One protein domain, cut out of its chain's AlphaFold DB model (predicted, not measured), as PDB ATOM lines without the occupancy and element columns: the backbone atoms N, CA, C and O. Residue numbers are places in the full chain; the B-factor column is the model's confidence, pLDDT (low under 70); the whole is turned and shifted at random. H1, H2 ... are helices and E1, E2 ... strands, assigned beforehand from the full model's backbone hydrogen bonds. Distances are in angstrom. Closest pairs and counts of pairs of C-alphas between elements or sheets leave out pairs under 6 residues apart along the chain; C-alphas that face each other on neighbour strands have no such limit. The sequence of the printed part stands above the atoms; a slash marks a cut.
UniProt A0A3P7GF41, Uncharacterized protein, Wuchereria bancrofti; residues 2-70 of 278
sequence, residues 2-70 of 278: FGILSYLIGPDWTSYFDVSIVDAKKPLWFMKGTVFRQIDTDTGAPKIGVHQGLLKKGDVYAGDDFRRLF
ATOM      1  N   PHE A   2     221.041 199.682 285.747       73.85
ATOM      2  CA  PHE A   2     220.807 201.069 286.189       73.85
ATOM      3  C   PHE A   2     220.488 202.076 285.071       73.85
ATOM      4  O   PHE A   2     219.631 202.934 285.256       73.85
ATOM      5  N   GLY A   3     221.106 201.939 283.893       85.89
ATOM      6  CA  GLY A   3     220.876 202.859 282.773       85.89
ATOM      7  C   GLY A   3     219.459 202.822 282.188       85.89
ATOM      8  O   GLY A   3     218.930 203.870 281.842       85.89
ATOM      9  N   ILE A   4     218.817 201.647 282.117       92.05
ATOM     10  CA  ILE A   4     217.493 201.511 281.480       92.05
ATOM     11  C   ILE A   4     216.415 202.171 282.341       92.05
ATOM     12  O   ILE A   4     215.642 202.977 281.838       92.05
ATOM     13  N   LEU A   5     216.382 201.877 283.645       92.08
ATOM     14  CA  LEU A   5     215.406 202.499 284.547       92.08
ATOM     15  C   LEU A   5     215.649 204.003 284.686       92.08
ATOM     16  O   LEU A   5     214.690 204.770 284.660       92.08
ATOM     17  N   SER A   6     216.919 204.424 284.717       91.99
ATOM     18  CA  SER A   6     217.261 205.850 284.719       91.99
ATOM     19  C   SER A   6     216.772 206.570 283.462       91.99
ATOM     20  O   SER A   6     216.312 207.705 283.543       91.99
ATOM     21  N   TYR A   7     216.832 205.907 282.302       94.38
ATOM     22  CA  TYR A   7     216.296 206.427 281.046       94.38
ATOM     23  C   TYR A   7     214.760 206.487 281.038       94.38
ATOM     24  O   TYR A   7     214.192 207.453 280.536       94.38
ATOM     25  N   LEU A   8     214.085 205.472 281.589       93.48
ATOM     26  CA  LEU A   8     212.624 205.363 281.541       93.48
ATOM     27  C   LEU A   8     211.900 206.295 282.523       93.48
ATOM     28  O   LEU A   8     210.880 206.870 282.152       93.48
ATOM     29  N   ILE A   9     212.381 206.409 283.766       92.93
ATOM     30  CA  ILE A   9     211.672 207.120 284.851       92.93
ATOM     31  C   ILE A   9     212.557 208.082 285.659       92.93
ATOM     32  O   ILE A   9     212.106 208.615 286.664       92.93
ATOM     33  N   GLY A  10     213.786 208.346 285.205       93.09
ATOM     34  CA  GLY A  10     214.688 209.321 285.822       93.09
ATOM     35  C   GLY A  10     215.744 208.712 286.758       93.09
ATOM     36  O   GLY A  10     215.662 207.544 287.139       93.09
ATOM     37  N   PRO A  11     216.785 209.487 287.119       90.45
ATOM     38  CA  PRO A  11     217.941 208.992 287.876       90.45
ATOM     39  C   PRO A  11     217.595 208.505 289.293       90.45
ATOM     40  O   PRO A  11     218.304 207.671 289.847       90.45
ATOM     41  N   ASP A  12     216.497 208.989 289.867       91.55
ATOM     42  CA  ASP A  12     215.962 208.638 291.183       91.55
ATOM     43  C   ASP A  12     214.903 207.524 291.116       91.55
ATOM     44  O   ASP A  12     214.058 207.403 292.007       91.55
ATOM     45  N   TRP A  13     214.962 206.676 290.081       93.79
ATOM     46  CA  TRP A  13     214.027 205.572 289.847       93.79
ATOM     47  C   TRP A  13     213.812 204.670 291.072       93.79
ATOM     48  O   TRP A  13     212.721 204.136 291.261       93.79
ATOM     49  N   THR A  14     214.818 204.515 291.940       91.66
ATOM     50  CA  THR A  14     214.731 203.702 293.164       91.66
ATOM     51  C   THR A  14     213.700 204.234 294.165       91.66
ATOM     52  O   THR A  14     213.237 203.481 295.017       91.66
ATOM     53  N   SER A  15     213.284 205.501 294.059       92.84
ATOM     54  CA  SER A  15     212.247 206.104 294.907       92.84
ATOM     55  C   SER A  15     210.832 205.581 294.614       92.84
ATOM     56  O   SER A  15     209.961 205.630 295.488       92.84
ATOM     57  N   TYR A  16     210.607 205.023 293.422       92.85
ATOM     58  CA  TYR A  16     209.328 204.435 293.020       92.85
ATOM     59  C   TYR A  16     209.116 203.024 293.582       92.85
ATOM     60  O   TYR A  16     207.987 202.540 293.598       92.85
ATOM     61  N   PHE A  17     210.178 202.374 294.068       92.08
ATOM     62  CA  PHE A  17     210.147 200.995 294.548       92.08
ATOM     63  C   PHE A  17     210.476 200.939 296.037       92.08
ATOM     64  O   PHE A  17     211.479 201.490 296.482       92.08
ATOM     65  N   ASP A  18     209.658 200.240 296.821       89.65
ATOM     66  CA  ASP A  18     209.970 200.022 298.238       89.65
ATOM     67  C   ASP A  18     211.130 199.033 298.413       89.65
ATOM     68  O   ASP A  18     211.939 199.179 299.329       89.65
ATOM     69  N   VAL A  19     211.256 198.073 297.488       89.51
ATOM     70  CA  VAL A  19     212.384 197.140 297.400       89.51
ATOM     71  C   VAL A  19     212.783 196.939 295.938       89.51
ATOM     72  O   VAL A  19     211.930 196.697 295.088       89.51
ATOM     73  N   SER A  20     214.087 196.998 295.653       91.63
ATOM     74  CA  SER A  20     214.652 196.750 294.321       91.63
ATOM     75  C   SER A  20     215.542 195.510 294.332       91.63
ATOM     76  O   SER A  20     216.510 195.451 295.092       91.63
ATOM     77  N   ILE A  21     215.234 194.527 293.483       91.25
ATOM     78  CA  ILE A  21     216.004 193.283 293.352       91.25
ATOM     79  C   ILE A  21     216.478 193.129 291.912       91.25
ATOM     80  O   ILE A  21     215.685 193.200 290.974       91.25
ATOM     81  N   VAL A  22     217.771 192.879 291.754       91.81
ATOM     82  CA  VAL A  22     218.455 192.635 290.485       91.81
ATOM     83  C   VAL A  22     219.030 191.222 290.472       91.81
ATOM     84  O   VAL A  22     219.047 190.539 291.496       91.81
ATOM     85  N   ASP A  23     219.464 190.748 289.304       89.10
ATOM     86  CA  ASP A  23     220.069 189.418 289.139       89.10
ATOM     87  C   ASP A  23     219.251 188.283 289.777       89.10
ATOM     88  O   ASP A  23     219.793 187.342 290.358       89.10
ATOM     89  N   ALA A  24     217.921 188.367 289.663       87.53
ATOM     90  CA  ALA A  24     217.004 187.393 290.249       87.53
ATOM     91  C   ALA A  24     217.260 185.966 289.725       87.53
ATOM     92  O   ALA A  24     217.062 184.998 290.453       87.53
ATOM     93  N   LYS A  25     217.747 185.829 288.478       88.61
ATOM     94  CA  LYS A  25     217.940 184.544 287.777       88.61
ATOM     95  C   LYS A  25     216.642 183.736 287.723       88.61
ATOM     96  O   LYS A  25     216.559 182.610 288.203       88.61
ATOM     97  N   LYS A  26     215.578 184.328 287.181       90.32
ATOM     98  CA  LYS A  26     214.314 183.614 286.945       90.32
ATOM     99  C   LYS A  26     214.560 182.497 285.913       90.32
ATOM    100  O   LYS A  26     215.287 182.749 284.959       90.32
ATOM    101  N   PRO A  27     213.999 181.285 286.085       88.69
ATOM    102  CA  PRO A  27     213.027 180.877 287.106       88.69
ATOM    103  C   PRO A  27     213.633 180.384 288.431       88.69
ATOM    104  O   PRO A  27     212.877 180.145 289.372       88.69
ATOM    105  N   LEU A  28     214.960 180.221 288.531       88.38
ATOM    106  CA  LEU A  28     215.644 179.738 289.742       88.38
ATOM    107  C   LEU A  28     215.288 180.573 290.976       88.38
ATOM    108  O   LEU A  28     215.160 180.008 292.067       88.38
ATOM    109  N   TRP A  29     215.058 181.874 290.775       85.61
ATOM    110  CA  TRP A  29     214.537 182.777 291.796       85.61
ATOM    111  C   TRP A  29     213.329 182.190 292.522       85.61
ATOM    112  O   TRP A  29     213.373 182.056 293.727       85.61
ATOM    113  N   PHE A  30     212.299 181.730 291.808       82.67
ATOM    114  CA  PHE A  30     211.057 181.216 292.397       82.67
ATOM    115  C   PHE A  30     211.185 179.836 293.053       82.67
ATOM    116  O   PHE A  30     210.212 179.349 293.638       82.67
ATOM    117  N   MET A  31     212.344 179.191 292.923       80.20
ATOM    118  CA  MET A  31     212.603 177.842 293.414       80.20
ATOM    119  C   MET A  31     213.513 177.885 294.646       80.20
ATOM    120  O   MET A  31     213.033 178.057 295.765       80.20
ATOM    121  N   LYS A  32     214.823 177.708 294.443       80.67
ATOM    122  CA  LYS A  32     215.832 177.653 295.510       80.67
ATOM    123  C   LYS A  32     216.413 179.030 295.837       80.67
ATOM    124  O   LYS A  32     216.975 179.198 296.916       80.67
ATOM    125  N   GLY A  33     216.309 179.973 294.901       79.27
ATOM    126  CA  GLY A  33     216.932 181.278 295.029       79.27
ATOM    127  C   GLY A  33     218.460 181.223 294.980       79.27
ATOM    128  O   GLY A  33     219.081 180.180 294.748       79.27
ATOM    129  N   THR A  34     219.087 182.378 295.190       85.68
ATOM    130  CA  THR A  34     220.541 182.502 295.350       85.68
ATOM    131  C   THR A  34     220.862 183.361 296.570       85.68
ATOM    132  O   THR A  34     219.974 183.982 297.147       85.68
ATOM    133  N   VAL A  35     222.128 183.372 296.991       88.14
ATOM    134  CA  VAL A  35     222.579 184.108 298.181       88.14
ATOM    135  C   VAL A  35     222.163 185.581 298.108       88.14
ATOM    136  O   VAL A  35     222.549 186.271 297.168       88.14
ATOM    137  N   PHE A  36     221.445 186.057 299.127       90.56
ATOM    138  CA  PHE A  36     220.980 187.438 299.212       90.56
ATOM    139  C   PHE A  36     222.127 188.412 299.507       90.56
ATOM    140  O   PHE A  36     222.821 188.293 300.522       90.56
ATOM    141  N   ARG A  37     222.338 189.388 298.621       92.04
ATOM    142  CA  ARG A  37     223.415 190.385 298.713       92.04
ATOM    143  C   ARG A  37     222.872 191.784 298.478       92.04
ATOM    144  O   ARG A  37     221.898 191.961 297.758       92.04
ATOM    145  N   GLN A  38     223.531 192.781 299.054       92.95
ATOM    146  CA  GLN A  38     223.284 194.181 298.718       92.95
ATOM    147  C   GLN A  38     224.241 194.593 297.599       92.95
ATOM    148  O   GLN A  38     225.423 194.259 297.653       92.95
ATOM    149  N   ILE A  39     223.739 195.311 296.606       93.47
ATOM    150  CA  ILE A  39     224.524 195.877 295.516       93.47
ATOM    151  C   ILE A  39     225.024 197.255 295.936       93.47
ATOM    152  O   ILE A  39     224.292 198.056 296.520       93.47
ATOM    153  N   ASP A  40     226.296 197.513 295.679       92.04
ATOM    154  CA  ASP A  40     226.844 198.858 295.701       92.04
ATOM    155  C   ASP A  40     226.425 199.569 294.407       92.04
ATOM    156  O   ASP A  40     226.780 199.142 293.311       92.04
ATOM    157  N   THR A  41     225.611 200.616 294.529       88.17
ATOM    158  CA  THR A  41     225.029 201.335 293.389       88.17
ATOM    159  C   THR A  41     226.055 202.133 292.593       88.17
ATOM    160  O   THR A  41     225.817 202.384 291.415       88.17
ATOM    161  N   ASP A  42     227.190 202.490 293.201       87.04
ATOM    162  CA  ASP A  42     228.234 203.275 292.536       87.04
ATOM    163  C   ASP A  42     229.095 202.385 291.636       87.04
ATOM    164  O   ASP A  42     229.438 202.750 290.511       87.04
ATOM    165  N   THR A  43     229.424 201.184 292.120       90.39
ATOM    166  CA  THR A  43     230.272 200.222 291.398       90.39
ATOM    167  C   THR A  43     229.474 199.197 290.592       90.39
ATOM    168  O   THR A  43     230.011 198.568 289.683       90.39
ATOM    169  N   GLY A  44     228.198 198.997 290.927       88.37
ATOM    170  CA  GLY A  44     227.346 197.928 290.405       88.37
ATOM    171  C   GLY A  44     227.698 196.531 290.926       88.37
ATOM    172  O   GLY A  44     227.073 195.556 290.510       88.37
ATOM    173  N   ALA A  45     228.680 196.409 291.825       91.18
ATOM    174  CA  ALA A  45     229.149 195.129 292.340       91.18
ATOM    175  C   ALA A  45     228.371 194.697 293.599       91.18
ATOM    176  O   ALA A  45     227.965 195.535 294.410       91.18
ATOM    177  N   PRO A  46     228.182 193.386 293.831       91.62
ATOM    178  CA  PRO A  46     227.629 192.910 295.089       91.62
ATOM    179  C   PRO A  46     228.619 193.151 296.234       91.62
ATOM    180  O   PRO A  46     229.777 192.733 296.167       91.62
ATOM    181  N   LYS A  47     228.143 193.759 297.325       92.21
ATOM    182  CA  LYS A  47     228.899 193.875 298.577       92.21
ATOM    183  C   LYS A  47     229.287 192.483 299.084       92.21
ATOM    184  O   LYS A  47     228.573 191.496 298.885       92.21
ATOM    185  N   ILE A  48     230.441 192.407 299.742       88.98
ATOM    186  CA  ILE A  48     230.976 191.150 300.269       88.98
ATOM    187  C   ILE A  48     230.083 190.650 301.414       88.98
ATOM    188  O   ILE A  48     229.782 191.392 302.346       88.98
ATOM    189  N   GLY A  49     229.706 189.370 301.354       87.77
ATOM    190  CA  GLY A  49     228.918 188.692 302.385       87.77
ATOM    191  C   GLY A  49     227.434 188.544 302.047       87.77
ATOM    192  O   GLY A  49     226.980 188.893 300.960       87.77
ATOM    193  N   VAL A  50     226.687 187.965 302.988       88.57
ATOM    194  CA  VAL A  50     225.227 187.812 302.906       88.57
ATOM    195  C   VAL A  50     224.584 189.001 303.604       88.57
ATOM    196  O   VAL A  50     224.937 189.306 304.745       88.57
ATOM    197  N   HIS A  51     223.642 189.675 302.950       87.24
ATOM    198  CA  HIS A  51     222.935 190.780 303.583       87.24
ATOM    199  C   HIS A  51     221.967 190.246 304.648       87.24
ATOM    200  O   HIS A  51     221.053 189.488 304.345       87.24
ATOM    201  N   GLN A  52     222.162 190.655 305.903       83.02
ATOM    202  CA  GLN A  52     221.308 190.269 307.034       83.02
ATOM    203  C   GLN A  52     220.535 191.447 307.644       83.02
ATOM    204  O   GLN A  52     219.816 191.252 308.625       83.02
ATOM    205  N   GLY A  53     220.645 192.650 307.076       82.55
ATOM    206  CA  GLY A  53     219.972 193.851 307.569       82.55
ATOM    207  C   GLY A  53     218.484 193.933 307.216       82.55
ATOM    208  O   GLY A  53     217.926 193.070 306.535       82.55
ATOM    209  N   LEU A  54     217.843 194.993 307.713       84.70
ATOM    210  CA  LEU A  54     216.513 195.405 307.268       84.70
ATOM    211  C   LEU A  54     216.589 195.952 305.841       84.70
ATOM    212  O   LEU A  54     217.558 196.630 305.487       84.70
ATOM    213  N   LEU A  55     215.539 195.697 305.063       86.79
ATOM    214  CA  LEU A  55     215.395 196.253 303.725       86.79
ATOM    215  C   LEU A  55     215.150 197.759 303.817       86.79
ATOM    216  O   LEU A  55     214.321 198.207 304.613       86.79
ATOM    217  N   LYS A  56     215.884 198.542 303.024       87.06
ATOM    218  CA  LYS A  56     215.766 200.000 302.995       87.06
ATOM    219  C   LYS A  56     215.385 200.463 301.599       87.06
ATOM    220  O   LYS A  56     215.980 200.041 300.612       87.06
ATOM    221  N   LYS A  57     214.432 201.388 301.533       89.62
ATOM    222  CA  LYS A  57     214.081 202.068 300.289       89.62
ATOM    223  C   LYS A  57     215.303 202.806 299.738       89.62
ATOM    224  O   LYS A  57     215.994 203.492 300.491       89.62
ATOM    225  N   GLY A  58     215.568 202.648 298.444       89.00
ATOM    226  CA  GLY A  58     216.763 203.173 297.780       89.00
ATOM    227  C   GLY A  58     217.929 202.182 297.684       89.00
ATOM    228  O   GLY A  58     218.718 202.294 296.749       89.00
ATOM    229  N   ASP A  59     218.013 201.191 298.580       90.74
ATOM    230  CA  ASP A  59     219.003 200.117 298.464       90.74
ATOM    231  C   ASP A  59     218.597 199.120 297.368       90.74
ATOM    232  O   ASP A  59     217.416 198.845 297.129       90.74
ATOM    233  N   VAL A  60     219.605 198.546 296.712       92.39
ATOM    234  CA  VAL A  60     219.438 197.554 295.647       92.39
ATOM    235  C   VAL A  60     220.008 196.225 296.117       92.39
ATOM    236  O   VAL A  60     221.100 196.170 296.682       92.39
ATOM    237  N   TYR A  61     219.273 195.143 295.888       92.57
ATOM    238  CA  TYR A  61     219.625 193.802 296.345       92.57
ATOM    239  C   TYR A  61     219.754 192.831 295.176       92.57
ATOM    240  O   TYR A  61     219.217 193.077 294.105       92.57
ATOM    241  N   ALA A  62     220.436 191.712 295.387       91.36
ATOM    242  CA  ALA A  62     220.505 190.603 294.446       91.36
ATOM    243  C   ALA A  62     220.310 189.266 295.159       91.36
ATOM    244  O   ALA A  62     220.674 189.115 296.328       91.36
ATOM    245  N   GLY A  63     219.757 188.294 294.439       86.39
ATOM    246  CA  GLY A  63     219.431 186.972 294.966       86.39
ATOM    247  C   GLY A  63     218.060 186.902 295.632       86.39
ATOM    248  O   GLY A  63     217.123 187.582 295.214       86.39
ATOM    249  N   ASP A  64     217.917 186.025 296.622       81.60
ATOM    250  CA  ASP A  64     216.616 185.679 297.196       81.60
ATOM    251  C   ASP A  64     216.621 185.677 298.734       81.60
ATOM    252  O   ASP A  64     217.454 185.029 299.367       81.60
ATOM    253  N   ASP A  65     215.641 186.378 299.310       74.89
ATOM    254  CA  ASP A  65     215.167 186.181 300.681       74.89
ATOM    255  C   ASP A  65     213.647 186.449 300.760       74.89
ATOM    256  O   ASP A  65     213.189 187.413 301.382       74.89
ATOM    257  N   PHE A  66     212.837 185.607 300.093       72.66
ATOM    258  CA  PHE A  66     211.368 185.754 300.061       72.66
ATOM    259  C   PHE A  66     210.737 185.958 301.439       72.66
ATOM    260  O   PHE A  66     209.777 186.715 301.550       72.66
ATOM    261  N   ARG A  67     211.265 185.310 302.489       69.94
ATOM    262  CA  ARG A  67     210.700 185.412 303.847       69.94
ATOM    263  C   ARG A  67     210.753 186.840 304.376       69.94
ATOM    264  O   ARG A  67     209.859 187.234 305.115       69.94
ATOM    265  N   ARG A  68     211.802 187.591 304.026       69.95
ATOM    266  CA  ARG A  68     211.944 189.004 304.401       69.95
ATOM    267  C   ARG A  68     211.183 189.937 303.475       69.95
ATOM    268  O   ARG A  68     210.721 190.979 303.922       69.95
ATOM    269  N   LEU A  69     211.107 189.590 302.193       71.37
ATOM    270  CA  LEU A  69     210.483 190.426 301.170       71.37
ATOM    271  C   LEU A  69     208.962 190.452 301.293       71.37
ATOM    272  O   LEU A  69     208.340 191.499 301.140       71.37
ATOM    273  N   PHE A  70     208.376 189.298 301.591       68.23
ATOM    274  CA  PHE A  70     206.939 189.109 301.618       68.23
ATOM    275  C   PHE A  70     206.605 188.475 302.963       68.23
ATOM    276  O   PHE A  70     206.738 187.265 303.135       68.23
TER     277      PHE A  70
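Overview. This is residues 2 to 70 of the 278 residues of an uncharacterized protein of Wuchereria bancrofti (UniProt A0A3P7GF41). With little regular structure, the model is a small sheet of three short strands in the middle, with two long loops, residues 23 to 36 and 40 to 59, reaching out from it; H1 and H2 make one end, and H3 lies away from both. The printed part has 69 residues, 25 in named elements, ordered H1, H2, E1, E2, E3, H3. The mixed sheet runs E1, E3, E2; the class is mixed, helices and strands. It is compact, with radius of gyration of the C-alphas 12.1 A and spans of 33 by 24 by 21 A.

Along the chain. H1, residues 2 to 9, begins at C-alpha 2 (220.807, 201.069, 286.189) and measures 11.0 A from first to last C-alpha. H2 is residues 13 to 16, E1 20 to 22, E2 37 to 39, E3 60 to 62. H3, residues 66 to 69, ends at C-alpha 69 (210.483, 190.426, 301.170).

Arrangement. H1 and H2 are close but not clearly touching; their closest C-alphas, Ser 6 and Trp 13, are 6.1 A apart. E1 and E3 are parallel, with N 22 and O 61 within hydrogen-bond range at 2.8 A. E2 and E3 form an antiparallel hairpin, with N 39 and O 60 at 2.8 A. In H1 every O i to N i+4 pair is within range; H2 and H3 are too short for one.

Size, cuts and confidence. The farthest C-alphas, Gly 10 and Lys 32, are 33.1 A apart. The printed part has no cut. The links E1 to E2 and E2 to E3 are long. Residues 67, 68 and 70 have pLDDT under 70.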